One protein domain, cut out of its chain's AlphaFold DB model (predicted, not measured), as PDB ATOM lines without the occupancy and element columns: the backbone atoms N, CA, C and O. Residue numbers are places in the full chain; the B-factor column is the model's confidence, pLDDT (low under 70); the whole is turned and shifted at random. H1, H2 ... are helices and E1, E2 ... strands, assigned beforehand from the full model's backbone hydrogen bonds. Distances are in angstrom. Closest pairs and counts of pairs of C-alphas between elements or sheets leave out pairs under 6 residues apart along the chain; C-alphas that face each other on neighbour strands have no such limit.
ATOM      1  N   ARG A  33      20.997  53.121 -49.784       66.12
ATOM      2  CA  ARG A  33      21.372  54.301 -48.988       66.12
ATOM      3  C   ARG A  33      20.166  54.945 -48.298       66.12
ATOM      4  O   ARG A  33      20.248  55.247 -47.113       66.12
ATOM      5  N   ALA A  34      19.056  55.121 -49.015       73.25
ATOM      6  CA  ALA A  34      17.838  55.702 -48.462       73.25
ATOM      7  C   ALA A  34      17.215  54.788 -47.397       73.25
ATOM      8  O   ALA A  34      16.786  55.282 -46.363       73.25
ATOM      9  N   GLN A  35      17.266  53.465 -47.581       70.12
ATOM     10  CA  GLN A  35      16.786  52.511 -46.572       70.12
ATOM     11  C   GLN A  35      17.636  52.538 -45.289       70.12
ATOM     12  O   GLN A  35      17.104  52.446 -44.186       70.12
ATOM     13  N   VAL A  36      18.964  52.662 -45.411       71.12
ATOM     14  CA  VAL A  36      19.862  52.777 -44.246       71.12
ATOM     15  C   VAL A  36      19.663  54.120 -43.536       71.12
ATOM     16  O   VAL A  36      19.622  54.158 -42.307       71.12
ATOM     17  N   ALA A  37      19.491  55.207 -44.291       75.31
ATOM     18  CA  ALA A  37      19.186  56.518 -43.732       75.31
ATOM     19  C   ALA A  37      17.836  56.522 -42.992       75.31
ATOM     20  O   ALA A  37      17.757  56.992 -41.858       75.31
ATOM     21  N   GLU A  38      16.798  55.924 -43.581       77.94
ATOM     22  CA  GLU A  38      15.483  55.763 -42.953       77.94
ATOM     23  C   GLU A  38      15.564  54.913 -41.679       77.94
ATOM     24  O   GLU A  38      14.930  55.224 -40.671       77.94
ATOM     25  N   LEU A  39      16.384  53.861 -41.689       76.62
ATOM     26  CA  LEU A  39      16.607  53.027 -40.518       76.62
ATOM     27  C   LEU A  39      17.286  53.798 -39.375       76.62
ATOM     28  O   LEU A  39      16.884  53.642 -38.225       76.62
ATOM     29  N   LEU A  40      18.286  54.634 -39.669       73.69
ATOM     30  CA  LEU A  40      18.929  55.489 -38.663       73.69
ATOM     31  C   LEU A  40      17.984  56.580 -38.140       73.69
ATOM     32  O   LEU A  40      18.060  56.934 -36.968       73.69
ATOM     33  N   ALA A  41      17.065  57.063 -38.977       72.88
ATOM     34  CA  ALA A  41      16.009  57.997 -38.587       72.88
ATOM     35  C   ALA A  41      14.819  57.320 -37.872       72.88
ATOM     36  O   ALA A  41      13.884  57.996 -37.444       72.88
ATOM     37  N   SER A  42      14.806  55.989 -37.771       73.25
ATOM     38  CA  SER A  42      13.679  55.216 -37.251       73.25
ATOM     39  C   SER A  42      13.784  54.993 -35.739       73.25
ATOM     40  O   SER A  42      14.874  54.745 -35.218       73.25
ATOM     41  N   PRO A  43      12.647  54.914 -35.016       66.81
ATOM     42  CA  PRO A  43      12.634  54.556 -33.594       66.81
ATOM     43  C   PRO A  43      13.198  53.151 -33.304       66.81
ATOM     44  O   PRO A  43      13.394  52.789 -32.144       66.81
ATOM     45  N   LYS A  44      13.460  52.341 -34.342       67.00
ATOM     46  CA  LYS A  44      14.120  51.030 -34.236       67.00
ATOM     47  C   LYS A  44      15.605  51.118 -33.875       67.00
ATOM     48  O   LYS A  44      16.163  50.110 -33.444       67.00
ATOM     49  N   VAL A  45      16.234  52.287 -34.016       68.62
ATOM     50  CA  VAL A  45      17.625  52.531 -33.603       68.62
ATOM     51  C   VAL A  45      17.639  53.567 -32.470       68.62
ATOM     52  O   VAL A  45      18.164  54.663 -32.629       68.62
ATOM     53  N   PRO A  46      17.087  53.242 -31.283       67.69
ATOM     54  CA  PRO A  46      16.874  54.206 -30.197       67.69
ATOM     55  C   PRO A  46      18.170  54.645 -29.495       67.69
ATOM     56  O   PRO A  46      18.115  55.270 -28.441       67.69
ATOM     57  N   ASN A  47      19.331  54.242 -30.010       72.00
ATOM     58  CA  ASN A  47      20.633  54.487 -29.402       72.00
ATOM     59  C   ASN A  47      21.363  55.678 -30.043       72.00
ATOM     60  O   ASN A  47      22.455  56.006 -29.586       72.00
ATOM     61  N   VAL A  48      20.781  56.310 -31.069       74.81
ATOM     62  CA  VAL A  48      21.325  57.488 -31.760       74.81
ATOM     63  C   VAL A  48      20.299  58.620 -31.704       74.81
ATOM     64  O   VAL A  48      19.147  58.417 -32.073       74.81
ATOM     65  N   ASP A  49      20.735  59.796 -31.261       78.88
ATOM     66  CA  ASP A  49      19.986  61.053 -31.285       78.88
ATOM     67  C   ASP A  49      20.668  62.007 -32.267       78.88
ATOM     68  O   ASP A  49      21.853  62.306 -32.120       78.88
ATOM     69  N   VAL A  50      19.945  62.480 -33.278       79.75
ATOM     70  CA  VAL A  50      20.478  63.432 -34.262       79.75
ATOM     71  C   VAL A  50      19.885  64.799 -33.954       79.75
ATOM     72  O   VAL A  50      18.698  65.027 -34.192       79.75
ATOM     73  N   GLN A  51      20.702  65.726 -33.451       82.81
ATOM     74  CA  GLN A  51      20.241  67.082 -33.153       82.81
ATOM     75  C   GLN A  51      20.741  68.032 -34.230       82.81
ATOM     76  O   GLN A  51      21.935  68.199 -34.460       82.81
ATOM     77  N   ALA A  52      19.800  68.683 -34.899       81.94
ATOM     78  CA  ALA A  52      20.102  69.611 -35.969       81.94
ATOM     79  C   ALA A  52      19.119  70.779 -35.957       81.94
ATOM     80  O   ALA A  52      17.998  70.688 -35.455       81.94
ATOM     81  N   THR A  53      19.523  71.893 -36.562       83.88
ATOM     82  CA  THR A  53      18.683  73.097 -36.653       83.88
ATOM     83  C   THR A  53      17.519  72.948 -37.635       83.88
ATOM     84  O   THR A  53      16.610  73.774 -37.634       83.88
ATOM     85  N   SER A  54      17.545  71.928 -38.496       84.00
ATOM     86  CA  SER A  54      16.494  71.623 -39.470       84.00
ATOM     87  C   SER A  54      16.505  70.143 -39.859       84.00
ATOM     88  O   SER A  54      17.505  69.450 -39.666       84.00
ATOM     89  N   MET A  55      15.408  69.676 -40.465       80.25
ATOM     90  CA  MET A  55      15.316  68.318 -41.014       80.25
ATOM     91  C   MET A  55      16.380  68.073 -42.095       80.25
ATOM     92  O   MET A  55      17.061  67.056 -42.059       80.25
ATOM     93  N   ASP A  56      16.599  69.029 -43.003       85.19
ATOM     94  CA  ASP A  56      17.633  68.909 -44.044       85.19
ATOM     95  C   ASP A  56      19.041  68.767 -43.453       85.19
ATOM     96  O   ASP A  56      19.878  68.040 -43.985       85.19
ATOM     97  N   ALA A  57      19.320  69.467 -42.349       81.12
ATOM     98  CA  ALA A  57      20.591  69.345 -41.647       81.12
ATOM     99  C   ALA A  57      20.724  67.977 -40.957       81.12
ATOM    100  O   ALA A  57      21.781  67.359 -41.063       81.12
ATOM    101  N   ALA A  58      19.655  67.466 -40.336       82.25
ATOM    102  CA  ALA A  58      19.639  66.118 -39.766       82.25
ATOM    103  C   ALA A  58      19.876  65.046 -40.842       82.25
ATOM    104  O   ALA A  58      20.712  64.162 -40.661       82.25
ATOM    105  N   MET A  59      19.214  65.163 -41.998       85.00
ATOM    106  CA  MET A  59      19.391  64.229 -43.111       85.00
ATOM    107  C   MET A  59      20.817  64.247 -43.661       85.00
ATOM    108  O   MET A  59      21.369  63.182 -43.910       85.00
ATOM    109  N   LYS A  60      21.464  65.417 -43.754       89.06
ATOM    110  CA  LYS A  60      22.883  65.513 -44.143       89.06
ATOM    111  C   LYS A  60      23.818  64.801 -43.165       89.06
ATOM    112  O   LYS A  60      24.782  64.175 -43.599       89.06
ATOM    113  N   LEU A  61      23.552  64.896 -41.861       86.50
ATOM    114  CA  LEU A  61      24.336  64.184 -40.849       86.50
ATOM    115  C   LEU A  61      24.146  62.671 -40.983       86.50
ATOM    116  O   LEU A  61      25.129  61.935 -41.000       86.50
ATOM    117  N   ILE A  62      22.907  62.209 -41.158       86.56
ATOM    118  CA  ILE A  62      22.602  60.790 -41.395       86.56
ATOM    119  C   ILE A  62      23.285  60.294 -42.675       86.56
ATOM    120  O   ILE A  62      23.935  59.250 -42.662       86.56
ATOM    121  N   ASP A  63      23.199  61.054 -43.763       87.44
ATOM    122  CA  ASP A  63      23.874  60.745 -45.021       87.44
ATOM    123  C   ASP A  63      25.385  60.584 -44.830       87.44
ATOM    124  O   ASP A  63      25.971  59.626 -45.330       87.44
ATOM    125  N   LEU A  64      26.005  61.466 -44.047       90.19
ATOM    126  CA  LEU A  64      27.432  61.408 -43.756       90.19
ATOM    127  C   LEU A  64      27.821  60.176 -42.918       90.19
ATOM    128  O   LEU A  64      28.881  59.585 -43.161       90.19
ATOM    129  N   VAL A  65      26.965  59.745 -41.980       88.38
ATOM    130  CA  VAL A  65      27.135  58.471 -41.251       88.38
ATOM    131  C   VAL A  65      27.167  57.310 -42.245       88.38
ATOM    132  O   VAL A  65      28.090  56.493 -42.214       88.38
ATOM    133  N   VAL A  66      26.181  57.252 -43.147       85.88
ATOM    134  CA  VAL A  66      26.046  56.171 -44.134       85.88
ATOM    135  C   VAL A  66      27.218  56.173 -45.113       85.88
ATOM    136  O   VAL A  66      27.848  55.138 -45.316       85.88
ATOM    137  N   GLU A  67      27.569  57.326 -45.679       88.25
ATOM    138  CA  GLU A  67      28.691  57.457 -46.613       88.25
ATOM    139  C   GLU A  67      30.019  57.039 -45.977       88.25
ATOM    140  O   GLU A  67      30.823  56.342 -46.602       88.25
ATOM    141  N   THR A  68      30.254  57.423 -44.722       90.12
ATOM    142  CA  THR A  68      31.463  57.031 -43.991       90.12
ATOM    143  C   THR A  68      31.496  55.532 -43.734       90.12
ATOM    144  O   THR A  68      32.504  54.890 -44.028       90.12
ATOM    145  N   TYR A  69      30.384  54.958 -43.277       86.88
ATOM    146  CA  TYR A  69      30.266  53.519 -43.076       86.88
ATOM    147  C   TYR A  69      30.590  52.730 -44.358       86.88
ATOM    148  O   TYR A  69      31.402  51.800 -44.335       86.88
ATOM    149  N   LEU A  70      29.991  53.102 -45.493       81.88
ATOM    150  CA  LEU A  70      30.170  52.381 -46.759       81.88
ATOM    151  C   LEU A  70      31.593  52.485 -47.285       81.88
ATOM    152  O   LEU A  70      32.203  51.485 -47.665       81.88
ATOM    153  N   ARG A  71      32.145  53.696 -47.244       86.31
ATOM    154  CA  ARG A  71      33.520  53.971 -47.652       86.31
ATOM    155  C   ARG A  71      34.524  53.157 -46.842       86.31
ATOM    156  O   ARG A  71      35.455  52.598 -47.416       86.31
ATOM    157  N   GLU A  72      34.338  53.061 -45.528       87.19
ATOM    158  CA  GLU A  72      35.264  52.332 -44.659       87.19
ATOM    159  C   GLU A  72      35.077  50.809 -44.703       87.19
ATOM    160  O   GLU A  72      36.030  50.069 -44.462       87.19
ATOM    161  N   THR A  73      33.884  50.308 -45.037       80.56
ATOM    162  CA  THR A  73      33.630  48.858 -45.133       80.56
ATOM    163  C   THR A  73      34.010  48.250 -46.481       80.56
ATOM    164  O   THR A  73      34.355  47.065 -46.522       80.56
ATOM    165  N   ALA A  74      34.032  49.037 -47.562       71.62
ATOM    166  CA  ALA A  74      34.307  48.574 -48.925       71.62
ATOM    167  C   ALA A  74      35.624  47.785 -49.086       71.62
ATOM    168  O   ALA A  74      35.697  46.891 -49.926       71.62
ATOM    169  N   GLY A  75      36.644  48.078 -48.272       67.69
ATOM    170  CA  GLY A  75      37.930  47.364 -48.276       67.69
ATOM    171  C   GLY A  75      38.102  46.315 -47.171       67.69
ATOM    172  O   GLY A  75      39.153  45.685 -47.095       67.69
ATOM    173  N   ARG A  76      37.118  46.155 -46.278       74.94
ATOM    174  CA  ARG A  76      37.241  45.348 -45.044       74.94
ATOM    175  C   ARG A  76      36.346  44.115 -45.041       74.94
ATOM    176  O   ARG A  76      36.618  43.180 -44.296       74.94
ATOM    177  N   LEU A  77      35.288  44.125 -45.846       70.56
ATOM    178  CA  LEU A  77      34.334  43.032 -45.976       70.56
ATOM    179  C   LEU A  77      34.449  42.402 -47.368       70.56
ATOM    180  O   LEU A  77      34.517  43.106 -48.376       70.56
ATOM    181  N   GLY A  78      34.453  41.071 -47.446       65.88
ATOM    182  CA  GLY A  78      34.264  40.354 -48.713       65.88
ATOM    183  C   GLY A  78      32.852  40.555 -49.286       65.88
ATOM    184  O   GLY A  78      32.051  41.307 -48.733       65.88
ATOM    185  N   GLY A  79      32.543  39.885 -50.395       71.44
ATOM    186  CA  GLY A  79      31.210  39.923 -51.014       71.44
ATOM    187  C   GLY A  79      30.972  41.113 -51.945       71.44
ATOM    188  O   GLY A  79      31.820  42.005 -52.081       71.44
ATOM    189  N   ASP A  80      29.824  41.081 -52.621       74.12
ATOM    190  CA  ASP A  80      29.357  42.173 -53.470       74.12
ATOM    191  C   ASP A  80      28.809  43.346 -52.634       74.12
ATOM    192  O   ASP A  80      28.673  43.282 -51.407       74.12
ATOM    193  N   GLU A  81      28.542  44.464 -53.303       69.06
ATOM    194  CA  GLU A  81      28.036  45.678 -52.664       69.06
ATOM    195  C   GLU A  81      26.698  45.437 -51.944       69.06
ATOM    196  O   GLU A  81      26.516  45.895 -50.814       69.06
ATOM    197  N   ALA A  82      25.803  44.642 -52.535       68.25
ATOM    198  CA  ALA A  82      24.503  44.315 -51.957       68.25
ATOM    199  C   ALA A  82      24.633  43.517 -50.649       68.25
ATOM    200  O   ALA A  82      23.939  43.803 -49.672       68.25
ATOM    201  N   GLN A  83      25.560  42.562 -50.584       73.25
ATOM    202  CA  GLN A  83      25.818  41.758 -49.396       73.25
ATOM    203  C   GLN A  83      26.420  42.593 -48.259       73.25
ATOM    204  O   GLN A  83      25.997  42.464 -47.106       73.25
ATOM    205  N   ARG A  84      27.364  43.491 -48.569       71.94
ATOM    206  CA  ARG A  84      27.949  44.421 -47.581       71.94
ATOM    207  C   ARG A  84      26.912  45.382 -47.016       71.94
ATOM    208  O   ARG A  84      26.939  45.705 -45.827       71.94
ATOM    209  N   LEU A  85      25.986  45.817 -47.861       68.19
ATOM    210  CA  LEU A  85      24.891  46.695 -47.477       68.19
ATOM    211  C   LEU A  85      23.817  45.971 -46.650       68.19
ATOM    212  O   LEU A  85      23.357  46.517 -45.650       68.19
ATOM    213  N   ALA A  86      23.460  44.732 -46.990       75.06
ATOM    214  CA  ALA A  86      22.563  43.917 -46.166       75.06
ATOM    215  C   ALA A  86      23.156  43.681 -44.766       75.06
ATOM    216  O   ALA A  86      22.468  43.784 -43.752       75.06
ATOM    217  N   TRP A  87      24.469  43.448 -44.689       78.62
ATOM    218  CA  TRP A  87      25.179  43.403 -43.412       78.62
ATOM    219  C   TRP A  87      25.115  44.721 -42.649       78.62
ATOM    220  O   TRP A  87      24.930  44.698 -41.436       78.62
ATOM    221  N   ALA A  88      25.219  45.858 -43.336       76.19
ATOM    222  CA  ALA A  88      25.095  47.177 -42.718       76.19
ATOM    223  C   ALA A  88      23.778  47.343 -41.966       76.19
ATOM    224  O   ALA A  88      23.769  47.742 -40.802       76.19
ATOM    225  N   GLN A  89      22.671  47.001 -42.626       81.50
ATOM    226  CA  GLN A  89      21.336  47.101 -42.047       81.50
ATOM    227  C   GLN A  89      21.218  46.232 -40.794       81.50
ATOM    228  O   GLN A  89      20.776  46.707 -39.750       81.50
ATOM    229  N   GLU A  90      21.680  44.984 -40.864       85.81
ATOM    230  CA  GLU A  90      21.632  44.055 -39.734       85.81
ATOM    231  C   GLU A  90      22.568  44.462 -38.582       85.81
ATOM    232  O   GLU A  90      22.224  44.268 -37.414       85.81
ATOM    233  N   VAL A  91      23.722  45.070 -38.878       86.19
ATOM    234  CA  VAL A  91      24.627  45.647 -37.866       86.19
ATOM    235  C   VAL A  91      23.962  46.834 -37.170       86.19
ATOM    236  O   VAL A  91      23.956  46.898 -35.942       86.19
ATOM    237  N   ILE A  92      23.348  47.751 -37.920       83.88
ATOM    238  CA  ILE A  92      22.662  48.925 -37.357       83.88
ATOM    239  C   ILE A  92      21.444  48.496 -36.526       83.88
ATOM    240  O   ILE A  92      21.254  48.966 -35.404       83.88
ATOM    241  N   LEU A  93      20.652  47.540 -37.020       82.44
ATOM    242  CA  LEU A  93      19.541  46.944 -36.272       82.44
ATOM    243  C   LEU A  93      20.021  46.216 -35.013       82.44
ATOM    244  O   LEU A  93      19.382  46.307 -33.964       82.44
ATOM    245  N   GLY A  94      21.132  45.484 -35.098       83.44
ATOM    246  CA  GLY A  94      21.747  44.811 -33.956       83.44
ATOM    247  C   GLY A  94      22.253  45.805 -32.916       83.44
ATOM    248  O   GLY A  94      22.080  45.585 -31.719       83.44
ATOM    249  N   PHE A  95      22.806  46.933 -33.362       85.19
ATOM    250  CA  PHE A  95      23.175  48.039 -32.491       85.19
ATOM    251  C   PHE A  95      21.953  48.644 -31.792       85.19
ATOM    252  O   PHE A  95      21.992  48.824 -30.577       85.19
ATOM    253  N   GLY A  96      20.850  48.884 -32.510       79.44
ATOM    254  CA  GLY A  96      19.591  49.375 -31.933       79.44
ATOM    255  C   GLY A  96      18.972  48.438 -30.883       79.44
ATOM    256  O   GLY A  96      18.376  48.897 -29.912       79.44
ATOM    257  N   GLU A  97      19.169  47.126 -31.028       80.94
ATOM    258  CA  GLU A  97      18.718  46.102 -30.071       80.94
ATOM    259  C   GLU A  97      19.711  45.797 -28.938       80.94
ATOM    260  O   GLU A  97      19.450  44.942 -28.082       80.94
ATOM    261  N   SER A  98      20.885  46.423 -28.954       76.56
ATOM    262  CA  SER A  98      21.936  46.121 -27.995       76.56
ATOM    263  C   SER A  98      21.522  46.506 -26.565       76.56
ATOM    264  O   SER A  98      20.989  47.603 -26.350       76.56
ATOM    265  N   PRO A  99      21.794  45.645 -25.556       63.84
ATOM    266  CA  PRO A  99      21.516  45.936 -24.149       63.84
ATOM    267  C   PRO A  99      22.447  46.996 -23.575       63.84
ATOM    268  O   PRO A  99      22.264  47.376 -22.425       63.84
ATOM    269  N   LEU A 100      23.383  47.501 -24.377       66.50
ATOM    270  CA  LEU A 100      24.065  48.760 -24.154       66.50
ATOM    271  C   LEU A 100      23.108  49.778 -23.492       66.50
ATOM    272  O   LEU A 100      23.388  50.259 -22.400       66.50
ATOM    273  N   ARG A 101      21.879  49.961 -24.004       52.31
ATOM    274  CA  ARG A 101      20.843  50.820 -23.382       52.31
ATOM    275  C   ARG A 101      20.560  50.549 -21.888       52.31
ATOM    276  O   ARG A 101      20.130  51.455 -21.182       52.31
ATOM    277  N   HIS A 102      20.667  49.315 -21.404       44.41
ATOM    278  CA  HIS A 102      20.375  48.923 -20.019       44.41
ATOM    279  C   HIS A 102      21.580  49.106 -19.090       44.41
ATOM    280  O   HIS A 102      21.399  49.653 -18.007       44.41
ATOM    281  N   GLU A 103      22.785  48.739 -19.532       49.88
ATOM    282  CA  GLU A 103      24.024  48.989 -18.776       49.88
ATOM    283  C   GLU A 103      24.357  50.489 -18.697       49.88
ATOM    284  O   GLU A 103      24.854  50.965 -17.678       49.88
ATOM    285  N   TYR A 104      23.980  51.268 -19.719       50.72
ATOM    286  CA  TYR A 104      24.107  52.729 -19.733       50.72
ATOM    287  C   TYR A 104      23.091  53.442 -18.829       50.72
ATOM    288  O   TYR A 104      23.421  54.438 -18.190       50.72
ATOM    289  N   ARG A 105      21.854  52.946 -18.716       41.22
ATOM    290  CA  ARG A 105      20.777  53.654 -17.995       41.22
ATOM    291  C   ARG A 105      20.994  53.712 -16.487       41.22
ATOM    292  O   ARG A 105      20.632  54.703 -15.861       41.22
ATOM    293  N   THR A 106      21.581  52.670 -15.905       41.97
ATOM    294  CA  THR A 106      21.889  52.605 -14.468       41.97
ATOM    295  C   THR A 106      23.110  53.438 -14.075       41.97
ATOM    296  O   THR A 106      23.217  53.800 -12.906       41.97
ATOM    297  N   LEU A 107      23.996  53.782 -15.019       38.22
ATOM    298  CA  LEU A 107      25.237  54.532 -14.759       38.22
ATOM    299  C   LEU A 107      25.226  55.991 -15.263       38.22
ATOM    300  O   LEU A 107      26.009  56.796 -14.763       38.22
ATOM    301  N   LEU A 108      24.376  56.354 -16.234       39.53
ATOM    302  CA  LEU A 108      24.473  57.624 -16.986       39.53
ATOM    303  C   LEU A 108      23.148  58.370 -17.238       39.53
ATOM    304  O   LEU A 108      23.174  59.472 -17.792       39.53
ATOM    305  N   GLY A 109      21.999  57.799 -16.863       47.88
ATOM    306  CA  GLY A 109      20.683  58.292 -17.296       47.88
ATOM    307  C   GLY A 109      20.384  57.979 -18.773       47.88
ATOM    308  O   GLY A 109      21.060  57.156 -19.386       47.88
ATOM    309  N   ASP A 110      19.364  58.620 -19.355       47.88
ATOM    310  CA  ASP A 110      18.852  58.378 -20.726       47.88
ATOM    311  C   ASP A 110      19.779  58.881 -21.866       47.88
ATOM    312  O   ASP A 110      19.310  59.330 -22.911       47.88
ATOM    313  N   ARG A 111      21.108  58.855 -21.705       50.69
ATOM    314  CA  ARG A 111      22.029  59.382 -22.730       50.69
ATOM    315  C   ARG A 111      22.152  58.429 -23.927       50.69
ATOM    316  O   ARG A 111      22.699  57.337 -23.805       50.69
ATOM    317  N   GLN A 112      21.649  58.875 -25.078       63.28
ATOM    318  CA  GLN A 112      21.857  58.284 -26.408       63.28
ATOM    319  C   GLN A 112      23.176  58.797 -27.025       63.28
ATOM    320  O   GLN A 112      23.741  59.781 -26.540       63.28
ATOM    321  N   LEU A 113      23.688  58.145 -28.078       72.31
ATOM    322  CA  LEU A 113      24.790  58.699 -28.872       72.31
ATOM    323  C   LEU A 113      24.279  59.918 -29.633       72.31
ATOM    324  O   LEU A 113      23.399  59.781 -30.473       72.31
ATOM    325  N   VAL A 114      24.830  61.087 -29.341       77.94
ATOM    326  CA  VAL A 114      24.375  62.341 -29.940       77.94
ATOM    327  C   VAL A 114      25.214  62.668 -31.178       77.94
ATOM    328  O   VAL A 114      26.440  62.609 -31.114       77.94
ATOM    329  N   VAL A 115      24.555  63.012 -32.284       82.25
ATOM    330  CA  VAL A 115      25.165  63.488 -33.531       82.25
ATOM    331  C   VAL A 115      24.701  64.920 -33.778       82.25
ATOM    332  O   VAL A 115      23.554  65.138 -34.170       82.25
ATOM    333  N   ASN A 116      25.598  65.878 -33.553       83.25
ATOM    334  CA  ASN A 116      25.314  67.309 -33.701       83.25
ATOM    335  C   ASN A 116      26.128  67.941 -34.825       83.25
ATOM    336  O   ASN A 116      25.677  68.878 -35.486       83.25
ATOM    337  N   GLU A 117      27.339  67.433 -35.033       88.69
ATOM    338  CA  GLU A 117      28.305  67.983 -35.973       88.69
ATOM    339  C   GLU A 117      28.769  66.919 -36.980       88.69
ATOM    340  O   GLU A 117      28.644  65.714 -36.734       88.69
ATOM    341  N   PRO A 118      29.318  67.331 -38.139       90.19
ATOM    342  CA  PRO A 118      29.839  66.395 -39.133       90.19
ATOM    343  C   PRO A 118      30.865  65.402 -38.571       90.19
ATOM    344  O   PRO A 118      30.871  64.239 -38.972       90.19
ATOM    345  N   ASP A 119      31.693  65.827 -37.616       89.88
ATOM    346  CA  ASP A 119      32.699  64.966 -36.993       89.88
ATOM    347  C   ASP A 119      32.062  63.844 -36.157       89.88
ATOM    348  O   ASP A 119      32.539  62.706 -36.198       89.88
ATOM    349  N   ASP A 120      30.933  64.110 -35.486       85.19
ATOM    350  CA  ASP A 120      30.162  63.087 -34.766       85.19
ATOM    351  C   ASP A 120      29.603  62.044 -35.738       85.19
ATOM    352  O   ASP A 120      29.675  60.835 -35.492       85.19
ATOM    353  N   ALA A 121      29.073  62.507 -36.875       87.62
ATOM    354  CA  ALA A 121      28.525  61.646 -37.918       87.62
ATOM    355  C   ALA A 121      29.612  60.747 -38.532       87.62
ATOM    356  O   ALA A 121      29.407  59.541 -38.707       87.62
ATOM    357  N   VAL A 122      30.795  61.305 -38.802       91.56
ATOM    358  CA  VAL A 122      31.961  60.545 -39.274       91.56
ATOM    359  C   VAL A 122      32.394  59.517 -38.227       91.56
ATOM    360  O   VAL A 122      32.594  58.348 -38.563       91.56
ATOM    361  N   ALA A 123      32.494  59.908 -36.955       87.62
ATOM    362  CA  ALA A 123      32.880  59.001 -35.880       87.62
ATOM    363  C   ALA A 123      31.888  57.836 -35.730       87.62
ATOM    364  O   ALA A 123      32.305  56.680 -35.593       87.62
ATOM    365  N   LEU A 124      30.584  58.117 -35.811       88.69
ATOM    366  CA  LEU A 124      29.533  57.106 -35.743       88.69
ATOM    367  C   LEU A 124      29.584  56.148 -36.944       88.69
ATOM    368  O   LEU A 124      29.532  54.930 -36.762       88.69
ATOM    369  N   GLY A 125      29.748  56.672 -38.162       89.19
ATOM    370  CA  GLY A 125      29.897  55.852 -39.368       89.19
ATOM    371  C   GLY A 125      31.111  54.921 -39.291       89.19
ATOM    372  O   GLY A 125      31.013  53.726 -39.579       89.19
ATOM    373  N   ALA A 126      32.241  55.438 -38.808       90.81
ATOM    374  CA  ALA A 126      33.461  54.662 -38.625       90.81
ATOM    375  C   ALA A 126      33.339  53.610 -37.503       90.81
ATOM    376  O   ALA A 126      33.904  52.519 -37.597       90.81
ATOM    377  N   MET A 127      32.570  53.895 -36.446       91.06
ATOM    378  CA  MET A 127      32.234  52.913 -35.409       91.06
ATOM    379  C   MET A 127      31.423  51.749 -35.983       91.06
ATOM    380  O   MET A 127      31.762  50.591 -35.730       91.06
ATOM    381  N   PHE A 128      30.393  52.030 -36.788       89.88
ATOM    382  CA  PHE A 128      29.639  50.978 -37.471       89.88
ATOM    383  C   PHE A 128      30.527  50.160 -38.414       89.88
ATOM    384  O   PHE A 128      30.368  48.942 -38.491       89.88
ATOM    385  N   ALA A 129      31.495  50.790 -39.085       88.81
ATOM    386  CA  ALA A 129      32.434  50.085 -39.953       88.81
ATOM    387  C   ALA A 129      33.372  49.152 -39.167       88.81
ATOM    388  O   ALA A 129      33.584  48.007 -39.571       88.81
ATOM    389  N   ASP A 130      33.901  49.607 -38.025       90.06
ATOM    390  CA  ASP A 130      34.713  48.780 -37.123       90.06
ATOM    391  C   ASP A 130      33.906  47.583 -36.585       90.06
ATOM    392  O   ASP A 130      34.408  46.454 -36.546       90.06
ATOM    393  N   LEU A 131      32.634  47.804 -36.241       89.69
ATOM    394  CA  LEU A 131      31.714  46.763 -35.786       89.69
ATOM    395  C   LEU A 131      31.417  45.735 -36.886       89.69
ATOM    396  O   LEU A 131      31.548  44.533 -36.656       89.69
ATOM    397  N   ALA A 132      31.083  46.193 -38.093       88.00
ATOM    398  CA  ALA A 132      30.806  45.321 -39.229       88.00
ATOM    399  C   ALA A 132      32.033  44.481 -39.617       88.00
ATOM    400  O   ALA A 132      31.913  43.274 -39.830       88.00
ATOM    401  N   ALA A 133      33.230  45.078 -39.620       86.75
ATOM    402  CA  ALA A 133      34.475  44.353 -39.857       86.75
ATOM    403  C   ALA A 133      34.718  43.254 -38.807       86.75
ATOM    404  O   ALA A 133      35.190  42.164 -39.141       86.75
ATOM    405  N   LEU A 134      34.378  43.506 -37.540       86.81
ATOM    406  CA  LEU A 134      34.501  42.506 -36.483       86.81
ATOM    407  C   LEU A 134      33.504  41.354 -36.664       86.81
ATOM    408  O   LEU A 134      33.894  40.192 -36.541       86.81
ATOM    409  N   VAL A 135      32.253  41.653 -37.024       85.25
ATOM    410  CA  VAL A 135      31.253  40.630 -37.377       85.25
ATOM    411  C   VAL A 135      31.724  39.793 -38.571       85.25
ATOM    412  O   VAL A 135      31.582  38.571 -38.557       85.25
ATOM    413  N   GLY A 136      32.363  40.420 -39.563       81.44
ATOM    414  CA  GLY A 136      32.968  39.720 -40.696       81.44
ATOM    415  C   GLY A 136      34.056  38.735 -40.303       81.44
ATOM    416  O   GLY A 136      34.027  37.581 -40.719       81.44
ATOM    417  N   LYS A 137      34.954  39.134 -39.404       80.12
ATOM    418  CA  LYS A 137      35.968  38.217 -38.866       80.12
ATOM    419  C   LYS A 137      35.349  37.042 -38.109       80.12
ATOM    420  O   LYS A 137      35.860  35.928 -38.190       80.12
ATOM    421  N   VAL A 138      34.252  37.269 -37.380       78.94
ATOM    422  CA  VAL A 138      33.503  36.192 -36.709       78.94
ATOM    423  C   VAL A 138      32.928  35.214 -37.739       78.94
ATOM    424  O   VAL A 138      33.053  34.005 -37.550       78.94
ATOM    425  N   ALA A 139      32.350  35.723 -38.834       76.12
ATOM    426  CA  ALA A 139      31.835  34.922 -39.946       76.12
ATOM    427  C   ALA A 139      32.906  33.997 -40.538       76.12
ATOM    428  O   ALA A 139      32.727  32.780 -40.626       76.12
ATOM    429  N   GLU A 140      34.049  34.583 -40.899       75.44
ATOM    430  CA  GLU A 140      35.181  33.874 -41.494       75.44
ATOM    431  C   GLU A 140      35.736  32.813 -40.540       75.44
ATOM    432  O   GLU A 140      35.910  31.655 -40.921       75.44
ATOM    433  N   ALA A 141      35.945  33.172 -39.269       73.62
ATOM    434  CA  ALA A 141      36.469  32.253 -38.261       73.62
ATOM    435  C   ALA A 141      35.541  31.057 -37.993       73.62
ATOM    436  O   ALA A 141      36.019  30.007 -37.541       73.62
ATOM    437  N   ALA A 142      34.243  31.227 -38.244       69.19
ATOM    438  CA  ALA A 142      33.206  30.226 -38.053       69.19
ATOM    439  C   ALA A 142      32.836  29.433 -39.321       69.19
ATOM    440  O   ALA A 142      32.060  28.481 -39.231       69.19
ATOM    441  N   GLY A 143      33.393  29.789 -40.486       67.06
ATOM    442  CA  GLY A 143      33.174  29.069 -41.743       67.06
ATOM    443  C   GLY A 143      31.768  29.223 -42.333       67.06
ATOM    444  O   GLY A 143      31.293  28.310 -43.004       67.06
ATOM    445  N   GLY A 144      31.075  30.339 -42.077       69.00
ATOM    446  CA  GLY A 144      29.737  30.578 -42.624       69.00
ATOM    447  C   GLY A 144      29.174  31.965 -42.315       69.00
ATOM    448  O   GLY A 144      29.746  32.726 -41.539       69.00
ATOM    449  N   ALA A 145      28.029  32.293 -42.921       66.06
ATOM    450  CA  ALA A 145      27.351  33.567 -42.689       66.06
ATOM    451  C   ALA A 145      26.724  33.601 -41.276       66.06
ATOM    452  O   ALA A 145      25.884  32.754 -40.965       66.06
ATOM    453  N   PRO A 146      27.121  34.541 -40.400       68.62
ATOM    454  CA  PRO A 146      26.574  34.654 -39.059       68.62
ATOM    455  C   PRO A 146      25.159  35.216 -39.098       68.62
ATOM    456  O   PRO A 146      24.796  35.966 -40.003       68.62
ATOM    457  N   ALA A 147      24.394  34.950 -38.039       81.38
ATOM    458  CA  ALA A 147      23.250  35.780 -37.681       81.38
ATOM    459  C   ALA A 147      23.769  37.175 -37.268       81.38
ATOM    460  O   ALA A 147      23.988  37.438 -36.084       81.38
ATOM    461  N   VAL A 148      24.033  38.037 -38.262       84.19
ATOM    462  CA  VAL A 148      24.735  39.332 -38.142       84.19
ATOM    463  C   VAL A 148      24.199  40.159 -36.980       84.19
ATOM    464  O   VAL A 148      24.971  40.608 -36.133       84.19
ATOM    465  N   ARG A 149      22.875  40.290 -36.882       84.88
ATOM    466  CA  ARG A 149      22.200  41.040 -35.821       84.88
ATOM    467  C   ARG A 149      22.491  40.512 -34.419       84.88
ATOM    468  O   ARG A 149      22.814  41.284 -33.518       84.88
ATOM    469  N   LEU A 150      22.417  39.194 -34.229       83.38
ATOM    470  CA  LEU A 150      22.660  38.550 -32.935       83.38
ATOM    471  C   LEU A 150      24.134  38.644 -32.529       83.38
ATOM    472  O   LEU A 150      24.443  38.954 -31.378       83.38
ATOM    473  N   VAL A 151      25.045  38.414 -33.478       84.81
ATOM    474  CA  VAL A 151      26.489  38.549 -33.245       84.81
ATOM    475  C   VAL A 151      26.837  39.989 -32.884       84.81
ATOM    476  O   VAL A 151      27.554  40.214 -31.913       84.81
ATOM    477  N   THR A 152      26.263  40.962 -33.594       87.50
ATOM    478  CA  THR A 152      26.434  42.388 -33.298       87.50
ATOM    479  C   THR A 152      26.031  42.714 -31.860       87.50
ATOM    480  O   THR A 152      26.819  43.292 -31.115       87.50
ATOM    481  N   ARG A 153      24.841  42.279 -31.426       85.44
ATOM    482  CA  ARG A 153      24.363  42.496 -30.049       85.44
ATOM    483  C   ARG A 153      25.302  41.923 -28.996       85.44
ATOM    484  O   ARG A 153      25.500  42.542 -27.959       85.44
ATOM    485  N   ARG A 154      25.872  40.746 -29.253       83.00
ATOM    486  CA  ARG A 154      26.785  40.077 -28.316       83.00
ATOM    487  C   ARG A 154      28.146  40.736 -28.241       83.00
ATOM    488  O   ARG A 154      28.652  40.914 -27.145       83.00
ATOM    489  N   ILE A 155      28.705  41.129 -29.385       85.81
ATOM    490  CA  ILE A 155      29.936  41.924 -29.417       85.81
ATOM    491  C   ILE A 155      29.751  43.180 -28.565       85.81
ATOM    492  O   ILE A 155      30.602  43.493 -27.743       85.81
ATOM    493  N   LEU A 156      28.623  43.873 -28.736       86.06
ATOM    494  CA  LEU A 156      28.332  45.103 -28.006       86.06
ATOM    495  C   LEU A 156      28.039  44.880 -26.516       86.06
ATOM    496  O   LEU A 156      28.288  45.789 -25.738       86.06
ATOM    497  N   ALA A 157      27.554  43.704 -26.111       81.31
ATOM    498  CA  ALA A 157      27.385  43.354 -24.697       81.31
ATOM    499  C   ALA A 157      28.725  43.173 -23.955       81.31
ATOM    500  O   ALA A 157      28.769  43.261 -22.735       81.31
ATOM    501  N   ASP A 158      29.820  42.945 -24.684       79.94
ATOM    502  CA  ASP A 158      31.169  42.836 -24.116       79.94
ATOM    503  C   ASP A 158      31.940  44.174 -24.156       79.94
ATOM    504  O   ASP A 158      33.088  44.245 -23.704       79.94
ATOM    505  N   VAL A 159      31.343  45.238 -24.712       82.81
ATOM    506  CA  VAL A 159      31.957  46.571 -24.777       82.81
ATOM    507  C   VAL A 159      31.772  47.292 -23.447       82.81
ATOM    508  O   VAL A 159      30.656  47.574 -23.031       82.81
ATOM    509  N   VAL A 160      32.893  47.658 -22.823       78.50
ATOM    510  CA  VAL A 160      32.914  48.435 -21.579       78.50
ATOM    511  C   VAL A 160      33.313  49.878 -21.860       78.50
ATOM    512  O   VAL A 160      34.325  50.156 -22.503       78.50
ATOM    513  N   VAL A 161      32.527  50.788 -21.314       76.06
ATOM    514  CA  VAL A 161      32.660  52.242 -21.417       76.06
ATOM    515  C   VAL A 161      32.766  52.869 -20.032       76.06
ATOM    516  O   VAL A 161      32.194  52.373 -19.061       76.06
ATOM    517  N   ASP A 162      33.471  53.987 -19.950       73.44
ATOM    518  CA  ASP A 162      33.568  54.813 -18.757       73.44
ATOM    519  C   ASP A 162      32.827  56.134 -18.989       73.44
ATOM    520  O   ASP A 162      33.194  56.970 -19.821       73.44
ATOM    521  N   SER A 163      31.753  56.309 -18.226       62.69
ATOM    522  CA  SER A 163      30.913  57.500 -18.216       62.69
ATOM    523  C   SER A 163      31.615  58.758 -17.712       62.69
ATOM    524  O   SER A 163      31.198  59.864 -18.060       62.69
ATOM    525  N   GLY A 164      32.641  58.595 -16.876       64.31
ATOM    526  CA  GLY A 164      33.433  59.675 -16.297       64.31
ATOM    527  C   GLY A 164      34.665  60.039 -17.122       64.31
ATOM    528  O   GLY A 164      35.347  61.011 -16.794       64.31
ATOM    529  N   ALA A 165      34.964  59.287 -18.183       69.69
ATOM    530  CA  ALA A 165      36.116  59.560 -19.025       69.69
ATOM    531  C   ALA A 165      35.912  60.820 -19.878       69.69
ATOM    532  O   ALA A 165      34.833  61.088 -20.403       69.69
ATOM    533  N   ALA A 166      36.999  61.569 -20.087       72.12
ATOM    534  CA  ALA A 166      37.011  62.747 -20.960       72.12
ATOM    535  C   ALA A 166      36.821  62.402 -22.452       72.12
ATOM    536  O   ALA A 166      36.600  63.290 -23.272       72.12
ATOM    537  N   GLN A 167      36.939  61.123 -22.816       72.62
ATOM    538  CA  GLN A 167      36.841  60.653 -24.191       72.62
ATOM    539  C   GLN A 167      35.374  60.491 -24.625       72.62
ATOM    540  O   GLN A 167      34.595  59.880 -23.886       72.62
ATOM    541  N   PRO A 168      34.995  60.932 -25.842       77.75
ATOM    542  CA  PRO A 168      33.662  60.697 -26.391       77.75
ATOM    543  C   PRO A 168      33.301  59.210 -26.420       77.75
ATOM    544  O   PRO A 168      34.121  58.365 -26.783       77.75
ATOM    545  N   MET A 169      32.051  58.889 -26.088       78.06
ATOM    546  CA  MET A 169      31.576  57.505 -25.976       78.06
ATOM    547  C   MET A 169      31.766  56.704 -27.271       78.06
ATOM    548  O   MET A 169      32.209  55.559 -27.216       78.06
ATOM    549  N   VAL A 170      31.500  57.309 -28.434       83.44
ATOM    550  CA  VAL A 170      31.731  56.678 -29.747       83.44
ATOM    551  C   VAL A 170      33.180  56.213 -29.884       83.44
ATOM    552  O   VAL A 170      33.440  55.100 -30.338       83.44
ATOM    553  N   GLU A 171      34.135  57.027 -29.440       83.62
ATOM    554  CA  GLU A 171      35.549  56.687 -29.544       83.62
ATOM    555  C   GLU A 171      35.951  55.612 -28.524       83.62
ATOM    556  O   GLU A 171      36.709  54.705 -28.863       83.62
ATOM    557  N   GLN A 172      35.378  55.629 -27.315       84.75
ATOM    558  CA  GLN A 172      35.560  54.533 -26.355       84.75
ATOM    559  C   GLN A 172      35.080  53.194 -26.936       84.75
ATOM    560  O   GLN A 172      35.801  52.195 -26.875       84.75
ATOM    561  N   ILE A 173      33.895  53.178 -27.563       86.88
ATOM    562  CA  ILE A 173      33.351  51.989 -28.233       86.88
ATOM    563  C   ILE A 173      34.314  51.524 -29.328       86.88
ATOM    564  O   ILE A 173      34.676  50.349 -29.368       86.88
ATOM    565  N   ARG A 174      34.797  52.431 -30.185       88.31
ATOM    566  CA  ARG A 174      35.758  52.094 -31.252       88.31
ATOM    567  C   ARG A 174      37.045  51.483 -30.713       88.31
ATOM    568  O   ARG A 174      37.510  50.477 -31.251       88.31
ATOM    569  N   VAL A 175      37.607  52.040 -29.640       88.12
ATOM    570  CA  VAL A 175      38.802  51.491 -28.984       88.12
ATOM    571  C   VAL A 175      38.544  50.062 -28.502       88.12
ATOM    572  O   VAL A 175      39.351  49.174 -28.786       88.12
ATOM    573  N   GLN A 176      37.410  49.802 -27.844       87.06
ATOM    574  CA  GLN A 176      37.063  48.450 -27.390       87.06
ATOM    575  C   GLN A 176      36.838  47.482 -28.555       87.06
ATOM    576  O   GLN A 176      37.346  46.364 -28.519       87.06
ATOM    577  N   LEU A 177      36.151  47.904 -29.620       88.62
ATOM    578  CA  LEU A 177      35.954  47.078 -30.816       88.62
ATOM    579  C   LEU A 177      37.293  46.686 -31.452       88.62
ATOM    580  O   LEU A 177      37.512  45.520 -31.785       88.62
ATOM    581  N   ARG A 178      38.229  47.634 -31.566       87.25
ATOM    582  CA  ARG A 178      39.582  47.375 -32.090       87.25
ATOM    583  C   ARG A 178      40.387  46.463 -31.175       87.25
ATOM    584  O   ARG A 178      41.083  45.574 -31.663       87.25
ATOM    585  N   ARG A 179      40.257  46.637 -29.861       86.00
ATOM    586  CA  ARG A 179      40.872  45.758 -28.864       86.00
ATOM    587  C   ARG A 179      40.338  44.329 -28.971       86.00
ATOM    588  O   ARG A 179      41.129  43.395 -29.054       86.00
ATOM    589  N   LEU A 180      39.019  44.149 -29.053       84.62
ATOM    590  CA  LEU A 180      38.383  42.844 -29.270       84.62
ATOM    591  C   LEU A 180      38.861  42.196 -30.576       84.62
ATOM    592  O   LEU A 180      39.158  41.000 -30.598       84.62
ATOM    593  N   ALA A 181      39.000  42.992 -31.640       81.56
ATOM    594  CA  ALA A 181      39.523  42.538 -32.924       81.56
ATOM    595  C   ALA A 181      40.991  42.077 -32.862       81.56
ATOM    596  O   ALA A 181      41.386  41.233 -33.669       81.56
ATOM    597  N   ALA A 182      41.790  42.631 -31.945       81.00
ATOM    598  CA  ALA A 182      43.203  42.302 -31.768       81.00
ATOM    599  C   ALA A 182      43.434  41.139 -30.787       81.00
ATOM    600  O   ALA A 182      44.330  40.326 -30.997       81.00
ATOM    601  N   GLU A 183      42.642  41.040 -29.718       70.19
ATOM    602  CA  GLU A 183      42.971  40.169 -28.586       70.19
ATOM    603  C   GLU A 183      42.412  38.733 -28.691       70.19
ATOM    604  O   GLU A 183      42.919  37.859 -27.985       70.19
ATOM    605  N   ARG A 184      41.353  38.430 -29.477       62.25
ATOM    606  CA  ARG A 184      40.562  37.195 -29.215       62.25
ATOM    607  C   ARG A 184      39.932  36.434 -30.403       62.25
ATOM    608  O   ARG A 184      38.709  36.328 -30.470       62.25
ATOM    609  N   PRO A 185      40.702  35.702 -31.230       61.66
ATOM    610  CA  PRO A 185      40.131  34.797 -32.240       61.66
ATOM    611  C   PRO A 185      39.219  33.700 -31.653       61.66
ATOM    612  O   PRO A 185      38.222  33.320 -32.259       61.66
ATOM    613  N   ARG A 186      39.541  33.190 -30.452       63.66
ATOM    614  CA  ARG A 186      38.758  32.133 -29.778       63.66
ATOM    615  C   ARG A 186      37.438  32.651 -29.202       63.66
ATOM    616  O   ARG A 186      36.403  32.062 -29.470       63.66
ATOM    617  N   ARG A 187      37.456  33.793 -28.506       66.38
ATOM    618  CA  ARG A 187      36.235  34.394 -27.934       66.38
ATOM    619  C   ARG A 187      35.267  34.868 -29.026       66.38
ATOM    620  O   ARG A 187      34.059  34.772 -28.859       66.38
ATOM    621  N   LEU A 188      35.801  35.303 -30.173       65.62
ATOM    622  CA  LEU A 188      35.004  35.629 -31.358       65.62
ATOM    623  C   LEU A 188      34.263  34.404 -31.924       65.62
ATOM    624  O   LEU A 188      33.104  34.528 -32.317       65.62
ATOM    625  N   ARG A 189      34.879  33.210 -31.904       66.06
ATOM    626  CA  ARG A 189      34.188  31.951 -32.243       66.06
ATOM    627  C   ARG A 189      33.080  31.606 -31.250       66.06
ATOM    628  O   ARG A 189      32.027  31.145 -31.686       66.06
ATOM    629  N   ASP A 190      33.277  31.858 -29.958       70.69
ATOM    630  CA  ASP A 190      32.263  31.572 -28.934       70.69
ATOM    631  C   ASP A 190      30.971  32.376 -29.173       70.69
ATOM    632  O   ASP A 190      29.873  31.830 -29.037       70.69
ATOM    633  N   TYR A 191      31.075  33.633 -29.636       67.81
ATOM    634  CA  TYR A 191      29.893  34.422 -30.011       67.81
ATOM    635  C   TYR A 191      29.089  33.777 -31.141       67.81
ATOM    636  O   TYR A 191      27.859  33.866 -31.117       67.81
ATOM    637  N   PHE A 192      29.758  33.127 -32.100       65.44
ATOM    638  CA  PHE A 192      29.113  32.424 -33.208       65.44
ATOM    639  C   PHE A 192      28.500  31.090 -32.773       65.44
ATOM    640  O   PHE A 192      27.354  30.806 -33.115       65.44
ATOM    641  N   VAL A 193      29.233  30.275 -32.007       65.94
ATOM    642  CA  VAL A 193      28.744  28.966 -31.536       65.94
ATOM    643  C   VAL A 193      27.472  29.146 -30.722       65.94
ATOM    644  O   VAL A 193      26.460  28.514 -31.011       65.94
ATOM    645  N   ALA A 194      27.482  30.085 -29.780       61.94
ATOM    646  CA  ALA A 194      26.302  30.344 -28.979       61.94
ATOM    647  C   ALA A 194      25.172  31.029 -29.787       61.94
ATOM    648  O   ALA A 194      24.079  31.181 -29.263       61.94
ATOM    649  N   ALA A 195      25.432  31.563 -30.990       58.81
ATOM    650  CA  ALA A 195      24.409  32.195 -31.835       58.81
ATOM    651  C   ALA A 195      23.645  31.167 -32.691       58.81
ATOM    652  O   ALA A 195      22.609  31.503 -33.260       58.81
TER     653      ALA A 195
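AT A GLANCE: This is residues 33 to 195 of the 197 residues of an uncharacterized protein of Acidobacteria bacterium (UniProt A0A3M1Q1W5). Look for three long helices side by side in a row, H2, H5 and H7, with H5 in the middle; H3 and H6 cross one face of this row, with H1 beside H3, and H8 crosses the end of H5. A small pair of strands, E1 and E2, lies near the beginning of H5. The printed part has 163 residues with eight named helices and two named strands, in the order H1 E1 H2 H3 H4 E2 H5 H6 H7 H8. It is mostly helix, its sheet is E1 beside E2, parallel, and it is compact, with a radius of gyration of the C-alphas of 15.1 A and spans of 47 by 38 by 24 A.

HOW THE PARTS SIT: Start at E1, residues 48 to 50, and E2, residues 113 to 115, parallel neighbours with N 49 and O 113 within hydrogen-bond range at 2.8 A. Between them run H2, residues 55 to 73, H3, residues 81 to 96, and H4, residues 100 to 108: a strand-helix-strand unit, two parallel neighbour strands joined through helices. From E2 go to H5, residues 118 to 142, the hub, which touches five helices. H2 touches it at Val 65 and Gly 125, C-alphas 4.2 A apart, at a tilt of 36 degrees, only just steep, the same way. H7, residues 169 to 183, touches residues 123 to 134 of H5, closest at C-alphas 127 and 174, 5.5 A, a shallow tilt of 24 degrees. H3 is about perpendicular to H5 at 74 degrees, and they touch at C-alphas 91 and 132, 6.3 A. H6, residues 148 to 157, touches H3 at C-alphas 94 and 149, 4.2 A. H8, residues 185 to 195, touches residues 137 to 142 of H5, closest at C-alphas 138 and 188, 5.6 A. H1, residues 33 to 40, touches H3 at C-alphas 36 and 89, 6.3 A. H4 touches no helix. Every O i to N i+4 pair is within hydrogen-bond range in H1, H2, H3, H5, H6 and H7; in H4 it is 3 of 5, in H8 6 of 7.

IN THESE COORDINATES: Find C-alpha 33 at (21.372, 54.301, -48.988), where H1 begins. H2 is 27.0 A long, H3 22.7 A and H7 20.9 A. From C-alpha 118 at (29.839, 66.395, -39.133), H5 runs 36.3 A. H8 ends at C-alpha 195, (24.409, 32.195, -31.835).

THE WHOLE: The C-alphas farthest apart are those of Thr 53 and Gly 143, 46.6 A. The printed part has no cut, and the link from H6 to H7, 11 residues, is long. Mean pLDDT of the printed part is 76.4; look for low values at residues 99 to 112, among others, where H4 has a mean of 47.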